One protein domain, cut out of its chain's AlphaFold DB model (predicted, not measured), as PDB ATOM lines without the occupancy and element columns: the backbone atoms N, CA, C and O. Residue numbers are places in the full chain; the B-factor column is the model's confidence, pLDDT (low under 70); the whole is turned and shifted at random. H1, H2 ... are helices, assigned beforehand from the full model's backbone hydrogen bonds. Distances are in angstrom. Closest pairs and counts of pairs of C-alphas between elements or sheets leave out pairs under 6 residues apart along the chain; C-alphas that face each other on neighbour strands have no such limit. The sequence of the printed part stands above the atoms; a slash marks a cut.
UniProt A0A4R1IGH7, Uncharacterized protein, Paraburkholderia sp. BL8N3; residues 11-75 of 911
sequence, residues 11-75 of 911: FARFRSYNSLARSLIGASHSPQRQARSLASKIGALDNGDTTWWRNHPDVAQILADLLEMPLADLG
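This is residues 11 to 75 of the 911 residues of an uncharacterized protein of Paraburkholderia sp. BL8N3 (UniProt A0A4R1IGH7). H2 packs on two helices, H3 nearly at right angles and H5 steeply tilted, with short H1, H4 and H6 round these three. The printed part is all helix: 65 residues with six named helices, H1 to H6 along the chain. It is compact, radius of gyration of the C-alphas 10.6 A, spanning 26 by 26 by 18 A.

H2, residues 17 to 28, touches H3, residues 35 to 45, about perpendicular at 74 degrees; closest C-alphas Tyr 17 and Ala 39, 4.9 A. With residues 24 to 28 alone it touches H5, residues 57 to 67, at a steep tilt of 60 degrees, opposite ways; closest C-alphas Leu 24 and Leu 63, 6.4 A. H3 and H5 are apart. H5, the hub, touches H6, residues 71 to 74; closest C-alphas Ala 64 and Leu 71, 5.7 A. H4, residues 51 to 54, only just touches H5, only at the corner, with 3 pairs of C-alphas within 8 A. H1, residues 11 to 14, is close to H2 but not clearly touching. In H2, H3 and H5 every O i to N i+4 pair is within hydrogen-bond range.

H2 measures 15.8 A, from C-alpha 17 at (239.799, 273.412, 228.689); H5 ends at C-alpha 67, (247.681, 280.928, 232.473).

The printed part has no cut and no long link. Residues 28 to 33, 55, 72 and 75 have pLDDT under 70.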
ATOM      1  N   PHE A  11     247.124 279.933 227.132       83.75
ATOM      2  CA  PHE A  11     246.059 278.970 226.803       83.75
ATOM      3  C   PHE A  11     246.348 278.163 225.529       83.75
ATOM      4  O   PHE A  11     246.026 276.972 225.446       83.75
ATOM      5  N   ALA A  12     247.048 278.770 224.564       78.12
ATOM      6  CA  ALA A  12     247.500 278.113 223.338       78.12
ATOM      7  C   ALA A  12     248.348 276.849 223.599       78.12
ATOM      8  O   ALA A  12     248.309 275.909 222.801       78.12
ATOM      9  N   ARG A  13     249.061 276.778 224.736       82.50
ATOM     10  CA  ARG A  13     249.850 275.602 225.147       82.50
ATOM     11  C   ARG A  13     248.967 274.395 225.483       82.50
ATOM     12  O   ARG A  13     249.372 273.259 225.254       82.50
ATOM     13  N   PHE A  14     247.746 274.632 225.970       82.00
ATOM     14  CA  PHE A  14     246.815 273.590 226.419       82.00
ATOM     15  C   PHE A  14     245.798 273.181 225.341       82.00
ATOM     16  O   PHE A  14     245.251 272.081 225.399       82.00
ATOM     17  N   ARG A  15     245.535 274.026 224.334       74.44
ATOM     18  CA  ARG A  15     244.636 273.765 223.180       74.44
ATOM     19  C   ARG A  15     243.149 273.501 223.503       74.44
ATOM     20  O   ARG A  15     242.326 273.537 222.595       74.44
ATOM     21  N   SER A  16     242.776 273.211 224.753       84.00
ATOM     22  CA  SER A  16     241.390 273.011 225.205       84.00
ATOM     23  C   SER A  16     241.268 273.095 226.732       84.00
ATOM     24  O   SER A  16     242.209 272.746 227.453       84.00
ATOM     25  N   TYR A  17     240.075 273.434 227.243       84.56
ATOM     26  CA  TYR A  17     239.799 273.412 228.689       84.56
ATOM     27  C   TYR A  17     240.009 272.021 229.319       84.56
ATOM     28  O   TYR A  17     240.402 271.935 230.474       84.56
ATOM     29  N   ASN A  18     239.800 270.926 228.573       82.94
ATOM     30  CA  ASN A  18     240.052 269.562 229.064       82.94
ATOM     31  C   ASN A  18     241.542 269.280 229.313       82.94
ATOM     32  O   ASN A  18     241.867 268.522 230.225       82.94
ATOM     33  N   SER A  19     242.448 269.864 228.524       82.94
ATOM     34  CA  SER A  19     243.887 269.730 228.777       82.94
ATOM     35  C   SER A  19     244.323 270.624 229.934       82.94
ATOM     36  O   SER A  19     245.044 270.158 230.810       82.94
ATOM     37  N   LEU A  20     243.825 271.865 229.984       85.56
ATOM     38  CA  LEU A  20     244.095 272.788 231.089       85.56
ATOM     39  C   LEU A  20     243.609 272.210 232.429       85.56
ATOM     40  O   LEU A  20     244.353 272.210 233.401       85.56
ATOM     41  N   ALA A  21     242.418 271.604 232.457       84.75
ATOM     42  CA  ALA A  21     241.888 270.900 233.623       84.75
ATOM     43  C   ALA A  21     242.782 269.735 234.085       84.75
ATOM     44  O   ALA A  21     242.921 269.521 235.285       84.75
ATOM     45  N   ARG A  22     243.409 268.985 233.166       83.00
ATOM     46  CA  ARG A  22     244.361 267.916 233.530       83.00
ATOM     47  C   ARG A  22     245.640 268.481 234.146       83.00
ATOM     48  O   ARG A  22     246.092 267.950 235.154       83.00
ATOM     49  N   SER A  23     246.189 269.557 233.581       82.62
ATOM     50  CA  SER A  23     247.351 270.253 234.149       82.62
ATOM     51  C   SER A  23     247.040 270.852 235.525       82.62
ATOM     52  O   SER A  23     247.837 270.704 236.444       82.62
ATOM     53  N   LEU A  24     245.849 271.434 235.698       84.00
ATOM     54  CA  LEU A  24     245.375 271.990 236.968       84.00
ATOM     55  C   LEU A  24     245.170 270.910 238.046       84.00
ATOM     56  O   LEU A  24     245.554 271.117 239.195       84.00
ATOM     57  N   ILE A  25     244.639 269.733 237.693       82.69
ATOM     58  CA  ILE A  25     244.566 268.575 238.609       82.69
ATOM     59  C   ILE A  25     245.972 268.088 238.990       82.69
ATOM     60  O   ILE A  25     246.224 267.821 240.161       82.69
ATOM     61  N   GLY A  26     246.893 268.010 238.024       77.06
ATOM     62  CA  GLY A  26     248.280 267.605 238.273       77.06
ATOM     63  C   GLY A  26     249.045 268.563 239.193       77.06
ATOM     64  O   GLY A  26     249.829 268.109 240.016       77.06
ATOM     65  N   ALA A  27     248.794 269.872 239.092       76.19
ATOM     66  CA  ALA A  27     249.425 270.882 239.940       76.19
ATOM     67  C   ALA A  27     248.798 270.961 241.349       76.19
ATOM     68  O   ALA A  27     249.516 271.037 242.344       76.19
ATOM     69  N   SER A  28     247.466 270.893 241.452       68.56
ATOM     70  CA  SER A  28     246.730 271.083 242.718       68.56
ATOM     71  C   SER A  28     246.722 269.879 243.666       68.56
ATOM     72  O   SER A  28     246.221 270.005 244.779       68.56
ATOM     73  N   HIS A  29     247.230 268.710 243.250       61.06
ATOM     74  CA  HIS A  29     247.279 267.475 244.057       61.06
ATOM     75  C   HIS A  29     245.918 267.024 244.650       61.06
ATOM     76  O   HIS A  29     245.871 266.169 245.533       61.06
ATOM     77  N   SER A  30     244.796 267.564 244.159       53.56
ATOM     78  CA  SER A  30     243.471 267.409 244.770       53.56
ATOM     79  C   SER A  30     242.785 266.103 244.311       53.56
ATOM     80  O   SER A  30     242.391 265.992 243.144       53.56
ATOM     81  N   PRO A  31     242.604 265.088 245.185       47.28
ATOM     82  CA  PRO A  31     242.420 263.694 244.756       47.28
ATOM     83  C   PRO A  31     241.000 263.304 244.294       47.28
ATOM     84  O   PRO A  31     240.758 262.132 244.014       47.28
ATOM     85  N   GLN A  32     240.041 264.236 244.212       50.88
ATOM     86  CA  GLN A  32     238.610 263.911 244.031       50.88
ATOM     87  C   GLN A  32     237.938 264.463 242.756       50.88
ATOM     88  O   GLN A  32     236.721 264.356 242.613       50.88
ATOM     89  N   ARG A  33     238.669 265.072 241.809       61.69
ATOM     90  CA  ARG A  33     238.041 265.835 240.703       61.69
ATOM     91  C   ARG A  33     238.316 265.239 239.319       61.69
ATOM     92  O   ARG A  33     239.442 265.219 238.837       61.69
ATOM     93  N   GLN A  34     237.257 264.795 238.631       71.31
ATOM     94  CA  GLN A  34     237.340 264.343 237.236       71.31
ATOM     95  C   GLN A  34     237.585 265.523 236.281       71.31
ATOM     96  O   GLN A  34     236.844 266.508 236.304       71.31
ATOM     97  N   ALA A  35     238.546 265.382 235.361       70.94
ATOM     98  CA  ALA A  35     238.954 266.447 234.433       70.94
ATOM     99  C   ALA A  35     237.807 267.065 233.606       70.94
ATOM    100  O   ALA A  35     237.833 268.264 233.346       70.94
ATOM    101  N   ARG A  36     236.770 266.290 233.243       74.94
ATOM    102  CA  ARG A  36     235.587 266.809 232.523       74.94
ATOM    103  C   ARG A  36     234.774 267.815 233.346       74.94
ATOM    104  O   ARG A  36     234.291 268.795 232.790       74.94
ATOM    105  N   SER A  37     234.628 267.586 234.654       79.69
ATOM    106  CA  SER A  37     233.877 268.484 235.543       79.69
ATOM    107  C   SER A  37     234.612 269.817 235.708       79.69
ATOM    108  O   SER A  37     234.037 270.887 235.508       79.69
ATOM    109  N   LEU A  38     235.925 269.752 235.943       82.50
ATOM    110  CA  LEU A  38     236.767 270.941 236.064       82.50
ATOM    111  C   LEU A  38     236.861 271.718 234.739       82.50
ATOM    112  O   LEU A  38     236.763 272.940 234.748       82.50
ATOM    113  N   ALA A  39     236.935 271.036 233.591       83.81
ATOM    114  CA  ALA A  39     236.877 271.681 232.277       83.81
ATOM    115  C   ALA A  39     235.557 272.437 232.035       83.81
ATOM    116  O   ALA A  39     235.571 273.499 231.416       83.81
ATOM    117  N   SER A  40     234.433 271.927 232.555       83.75
ATOM    118  CA  SER A  40     233.143 272.633 232.533       83.75
ATOM    119  C   SER A  40     233.174 273.899 233.400       83.75
ATOM    120  O   SER A  40     232.715 274.951 232.965       83.75
ATOM    121  N   LYS A  41     233.801 273.848 234.586       84.50
ATOM    122  CA  LYS A  41     233.977 275.023 235.463       84.50
ATOM    123  C   LYS A  41     234.946 276.069 234.907       84.50
ATOM    124  O   LYS A  41     234.699 277.257 235.091       84.50
ATOM    125  N   ILE A  42     235.991 275.656 234.188       86.81
ATOM    126  CA  ILE A  42     236.872 276.566 233.434       86.81
ATOM    127  C   ILE A  42     236.076 277.237 232.305       86.81
ATOM    128  O   ILE A  42     236.130 278.452 232.152       86.81
ATOM    129  N   GLY A  43     235.282 276.471 231.547       83.31
ATOM    130  CA  GLY A  43     234.414 277.023 230.501       83.31
ATOM    131  C   GLY A  43     233.323 277.963 231.034       83.31
ATOM    132  O   GLY A  43     232.943 278.898 230.338       83.31
ATOM    133  N   ALA A  44     232.834 277.750 232.257       82.88
ATOM    134  CA  ALA A  44     231.895 278.654 232.921       82.88
ATOM    135  C   ALA A  44     232.565 279.986 233.314       82.88
ATOM    136  O   ALA A  44     232.021 281.048 233.011       82.88
ATOM    137  N   LEU A  45     233.779 279.938 233.880       84.38
ATOM    138  CA  LEU A  45     234.578 281.129 234.207       84.38
ATOM    139  C   LEU A  45     234.940 281.946 232.962       84.38
ATOM    140  O   LEU A  45     234.810 283.165 232.972       84.38
ATOM    141  N   ASP A  46     235.290 281.284 231.856       86.62
ATOM    142  CA  ASP A  46     235.560 281.945 230.569       86.62
ATOM    143  C   ASP A  46     234.313 282.607 229.945       86.62
ATOM    144  O   ASP A  46     234.422 283.356 228.980       86.62
ATOM    145  N   ASN A  47     233.119 282.340 230.489       79.25
ATOM    146  CA  ASN A  47     231.865 283.017 230.148       79.25
ATOM    147  C   ASN A  47     231.371 283.971 231.263       79.25
ATOM    148  O   ASN A  47     230.289 284.539 231.127       79.25
ATOM    149  N   GLY A  48     232.145 284.162 232.339       71.75
ATOM    150  CA  GLY A  48     231.868 285.108 233.430       71.75
ATOM    151  C   GLY A  48     231.322 284.515 234.740       71.75
ATOM    152  O   GLY A  48     231.123 285.273 235.688       71.75
ATOM    153  N   ASP A  49     231.099 283.198 234.851       78.62
ATOM    154  CA  ASP A  49     230.681 282.572 236.121       78.62
ATOM    155  C   ASP A  49     231.880 282.375 237.066       78.62
ATOM    156  O   ASP A  49     232.634 281.402 236.985       78.62
ATOM    157  N   THR A  50     232.031 283.316 237.995       79.31
ATOM    158  CA  THR A  50     233.087 283.331 239.019       79.31
ATOM    159  C   THR A  50     232.707 282.582 240.304       79.31
ATOM    160  O   THR A  50     233.572 282.335 241.147       79.31
ATOM    161  N   THR A  51     231.445 282.166 240.460       75.38
ATOM    162  CA  THR A  51     230.858 281.717 241.739       75.38
ATOM    163  C   THR A  51     231.596 280.529 242.351       75.38
ATOM    164  O   THR A  51     231.891 280.504 243.543       75.38
ATOM    165  N   TRP A  52     231.929 279.532 241.531       78.50
ATOM    166  CA  TRP A  52     232.624 278.331 242.006       78.50
ATOM    167  C   TRP A  52     234.098 278.591 242.344       78.50
ATOM    168  O   TRP A  52     234.640 277.938 243.234       78.50
ATOM    169  N   TRP A  53     234.731 279.541 241.652       81.00
ATOM    170  CA  TRP A  53     236.156 279.855 241.780       81.00
ATOM    171  C   TRP A  53     236.454 280.739 242.992       81.00
ATOM    172  O   TRP A  53     237.454 280.516 243.664       81.00
ATOM    173  N   ARG A  54     235.538 281.650 243.351       72.62
ATOM    174  CA  ARG A  54     235.603 282.418 244.609       72.62
ATOM    175  C   ARG A  54     235.619 281.524 245.856       72.62
ATOM    176  O   ARG A  54     236.273 281.859 246.833       72.62
ATOM    177  N   ASN A  55     234.970 280.359 245.793       69.81
ATOM    178  CA  ASN A  55     234.936 279.377 246.884       69.81
ATOM    179  C   ASN A  55     236.116 278.379 246.861       69.81
ATOM    180  O   ASN A  55     236.163 277.480 247.697       69.81
ATOM    181  N   HIS A  56     237.041 278.497 245.899       76.62
ATOM    182  CA  HIS A  56     238.235 277.650 245.761       76.62
ATOM    183  C   HIS A  56     239.450 278.508 245.345       76.62
ATOM    184  O   HIS A  56     239.959 278.355 244.226       76.62
ATOM    185  N   PRO A  57     239.880 279.463 246.196       75.38
ATOM    186  CA  PRO A  57     240.917 280.439 245.850       75.38
ATOM    187  C   PRO A  57     242.284 279.788 245.587       75.38
ATOM    188  O   PRO A  57     243.036 280.259 244.739       75.38
ATOM    189  N   ASP A  58     242.565 278.660 246.237       76.31
ATOM    190  CA  ASP A  58     243.719 277.791 245.998       76.31
ATOM    191  C   ASP A  58     243.758 277.272 244.548       76.31
ATOM    192  O   ASP A  58     244.760 277.406 243.844       76.31
ATOM    193  N   VAL A  59     242.635 276.741 244.058       80.94
ATOM    194  CA  VAL A  59     242.511 276.227 242.687       80.94
ATOM    195  C   VAL A  59     242.479 277.376 241.672       80.94
ATOM    196  O   VAL A  59     242.963 277.217 240.550       80.94
ATOM    197  N   ALA A  60     241.937 278.537 242.052       80.06
ATOM    198  CA  ALA A  60     241.940 279.742 241.228       80.06
ATOM    199  C   ALA A  60     243.352 280.322 241.039       80.06
ATOM    200  O   ALA A  60     243.708 280.661 239.912       80.06
ATOM    201  N   GLN A  61     244.170 280.383 242.096       79.31
ATOM    202  CA  GLN A  61     245.555 280.851 242.005       79.31
ATOM    203  C   GLN A  61     246.383 279.941 241.089       79.31
ATOM    204  O   GLN A  61     247.007 280.426 240.153       79.31
ATOM    205  N   ILE A  62     246.289 278.617 241.257       83.75
ATOM    206  CA  ILE A  62     247.011 277.661 240.398       83.75
ATOM    207  C   ILE A  62     246.543 277.757 238.931       83.75
ATOM    208  O   ILE A  62     247.336 277.560 238.008       83.75
ATOM    209  N   LEU A  63     245.267 278.081 238.677       85.25
ATOM    210  CA  LEU A  63     244.779 278.368 237.322       85.25
ATOM    211  C   LEU A  63     245.388 279.663 236.754       85.25
ATOM    212  O   LEU A  63     245.771 279.674 235.585       85.25
ATOM    213  N   ALA A  64     245.479 280.724 237.557       83.62
ATOM    214  CA  ALA A  64     246.091 281.997 237.176       83.62
ATOM    215  C   ALA A  64     247.587 281.823 236.844       83.62
ATOM    216  O   ALA A  64     248.040 282.252 235.780       83.62
ATOM    217  N   ASP A  65     248.314 281.069 237.676       85.88
ATOM    218  CA  ASP A  65     249.722 280.711 237.477       85.88
ATOM    219  C   ASP A  65     249.926 279.911 236.175       85.88
ATOM    220  O   ASP A  65     250.796 280.235 235.363       85.88
ATOM    221  N   LEU A  66     249.084 278.898 235.916       86.50
ATOM    222  CA  LEU A  66     249.116 278.102 234.676       86.50
ATOM    223  C   LEU A  66     248.781 278.915 233.414       86.50
ATOM    224  O   LEU A  66     249.157 278.508 232.310       86.50
ATOM    225  N   LEU A  67     248.055 280.025 233.560       84.69
ATOM    226  CA  LEU A  67     247.681 280.928 232.473       84.69
ATOM    227  C   LEU A  67     248.617 282.144 232.331       84.69
ATOM    228  O   LEU A  67     248.433 282.923 231.393       84.69
ATOM    229  N   GLU A  68     249.630 282.269 233.196       85.38
ATOM    230  CA  GLU A  68     250.592 283.383 233.241       85.38
ATOM    231  C   GLU A  68     249.905 284.764 233.330       85.38
ATOM    232  O   GLU A  68     250.304 285.714 232.654       85.38
ATOM    233  N   MET A  69     248.849 284.875 234.145       83.25
ATOM    234  CA  MET A  69     248.055 286.104 234.310       83.25
ATOM    235  C   MET A  69     247.630 286.334 235.768       83.25
ATOM    236  O   MET A  69     247.453 285.365 236.504       83.25
ATOM    237  N   PRO A  70     247.443 287.590 236.211       77.50
ATOM    238  CA  PRO A  70     246.915 287.877 237.541       77.50
ATOM    239  C   PRO A  70     245.450 287.431 237.673       77.50
ATOM    240  O   PRO A  70     244.680 287.507 236.717       77.50
ATOM    241  N   LEU A  71     245.031 287.052 238.888       75.19
ATOM    242  CA  LEU A  71     243.635 286.695 239.210       75.19
ATOM    243  C   LEU A  71     242.616 287.759 238.756       75.19
ATOM    244  O   LEU A  71     241.525 287.422 238.295       75.19
ATOM    245  N   ALA A  72     243.003 289.036 238.813       69.88
ATOM    246  CA  ALA A  72     242.228 290.161 238.298       69.88
ATOM    247  C   ALA A  72     241.763 289.960 236.841       69.88
ATOM    248  O   ALA A  72     240.590 290.171 236.539       69.88
ATOM    249  N   ASP A  73     242.634 289.472 235.954       76.06
ATOM    250  CA  ASP A  73     242.328 289.309 234.524       76.06
ATOM    251  C   ASP A  73     241.354 288.145 234.256       76.06
ATOM    252  O   ASP A  73     240.735 288.079 233.194       76.06
ATOM    253  N   LEU A  74     241.154 287.254 235.236       73.25
ATOM    254  CA  LEU A  74     240.129 286.202 235.221       73.25
ATOM    255  C   LEU A  74     238.752 286.692 235.709       73.25
ATOM    256  O   LEU A  74     237.838 285.882 235.872       73.25
ATOM    257  N   GLY A  75     238.587 287.991 235.992       65.81
ATOM    258  CA  GLY A  75     237.406 288.528 236.681       65.81
ATOM    259  C   GLY A  75     237.349 288.142 238.165       65.81
ATOM    260  O   GLY A  75     236.331 288.339 238.830       65.81
TER     261      GLY A  75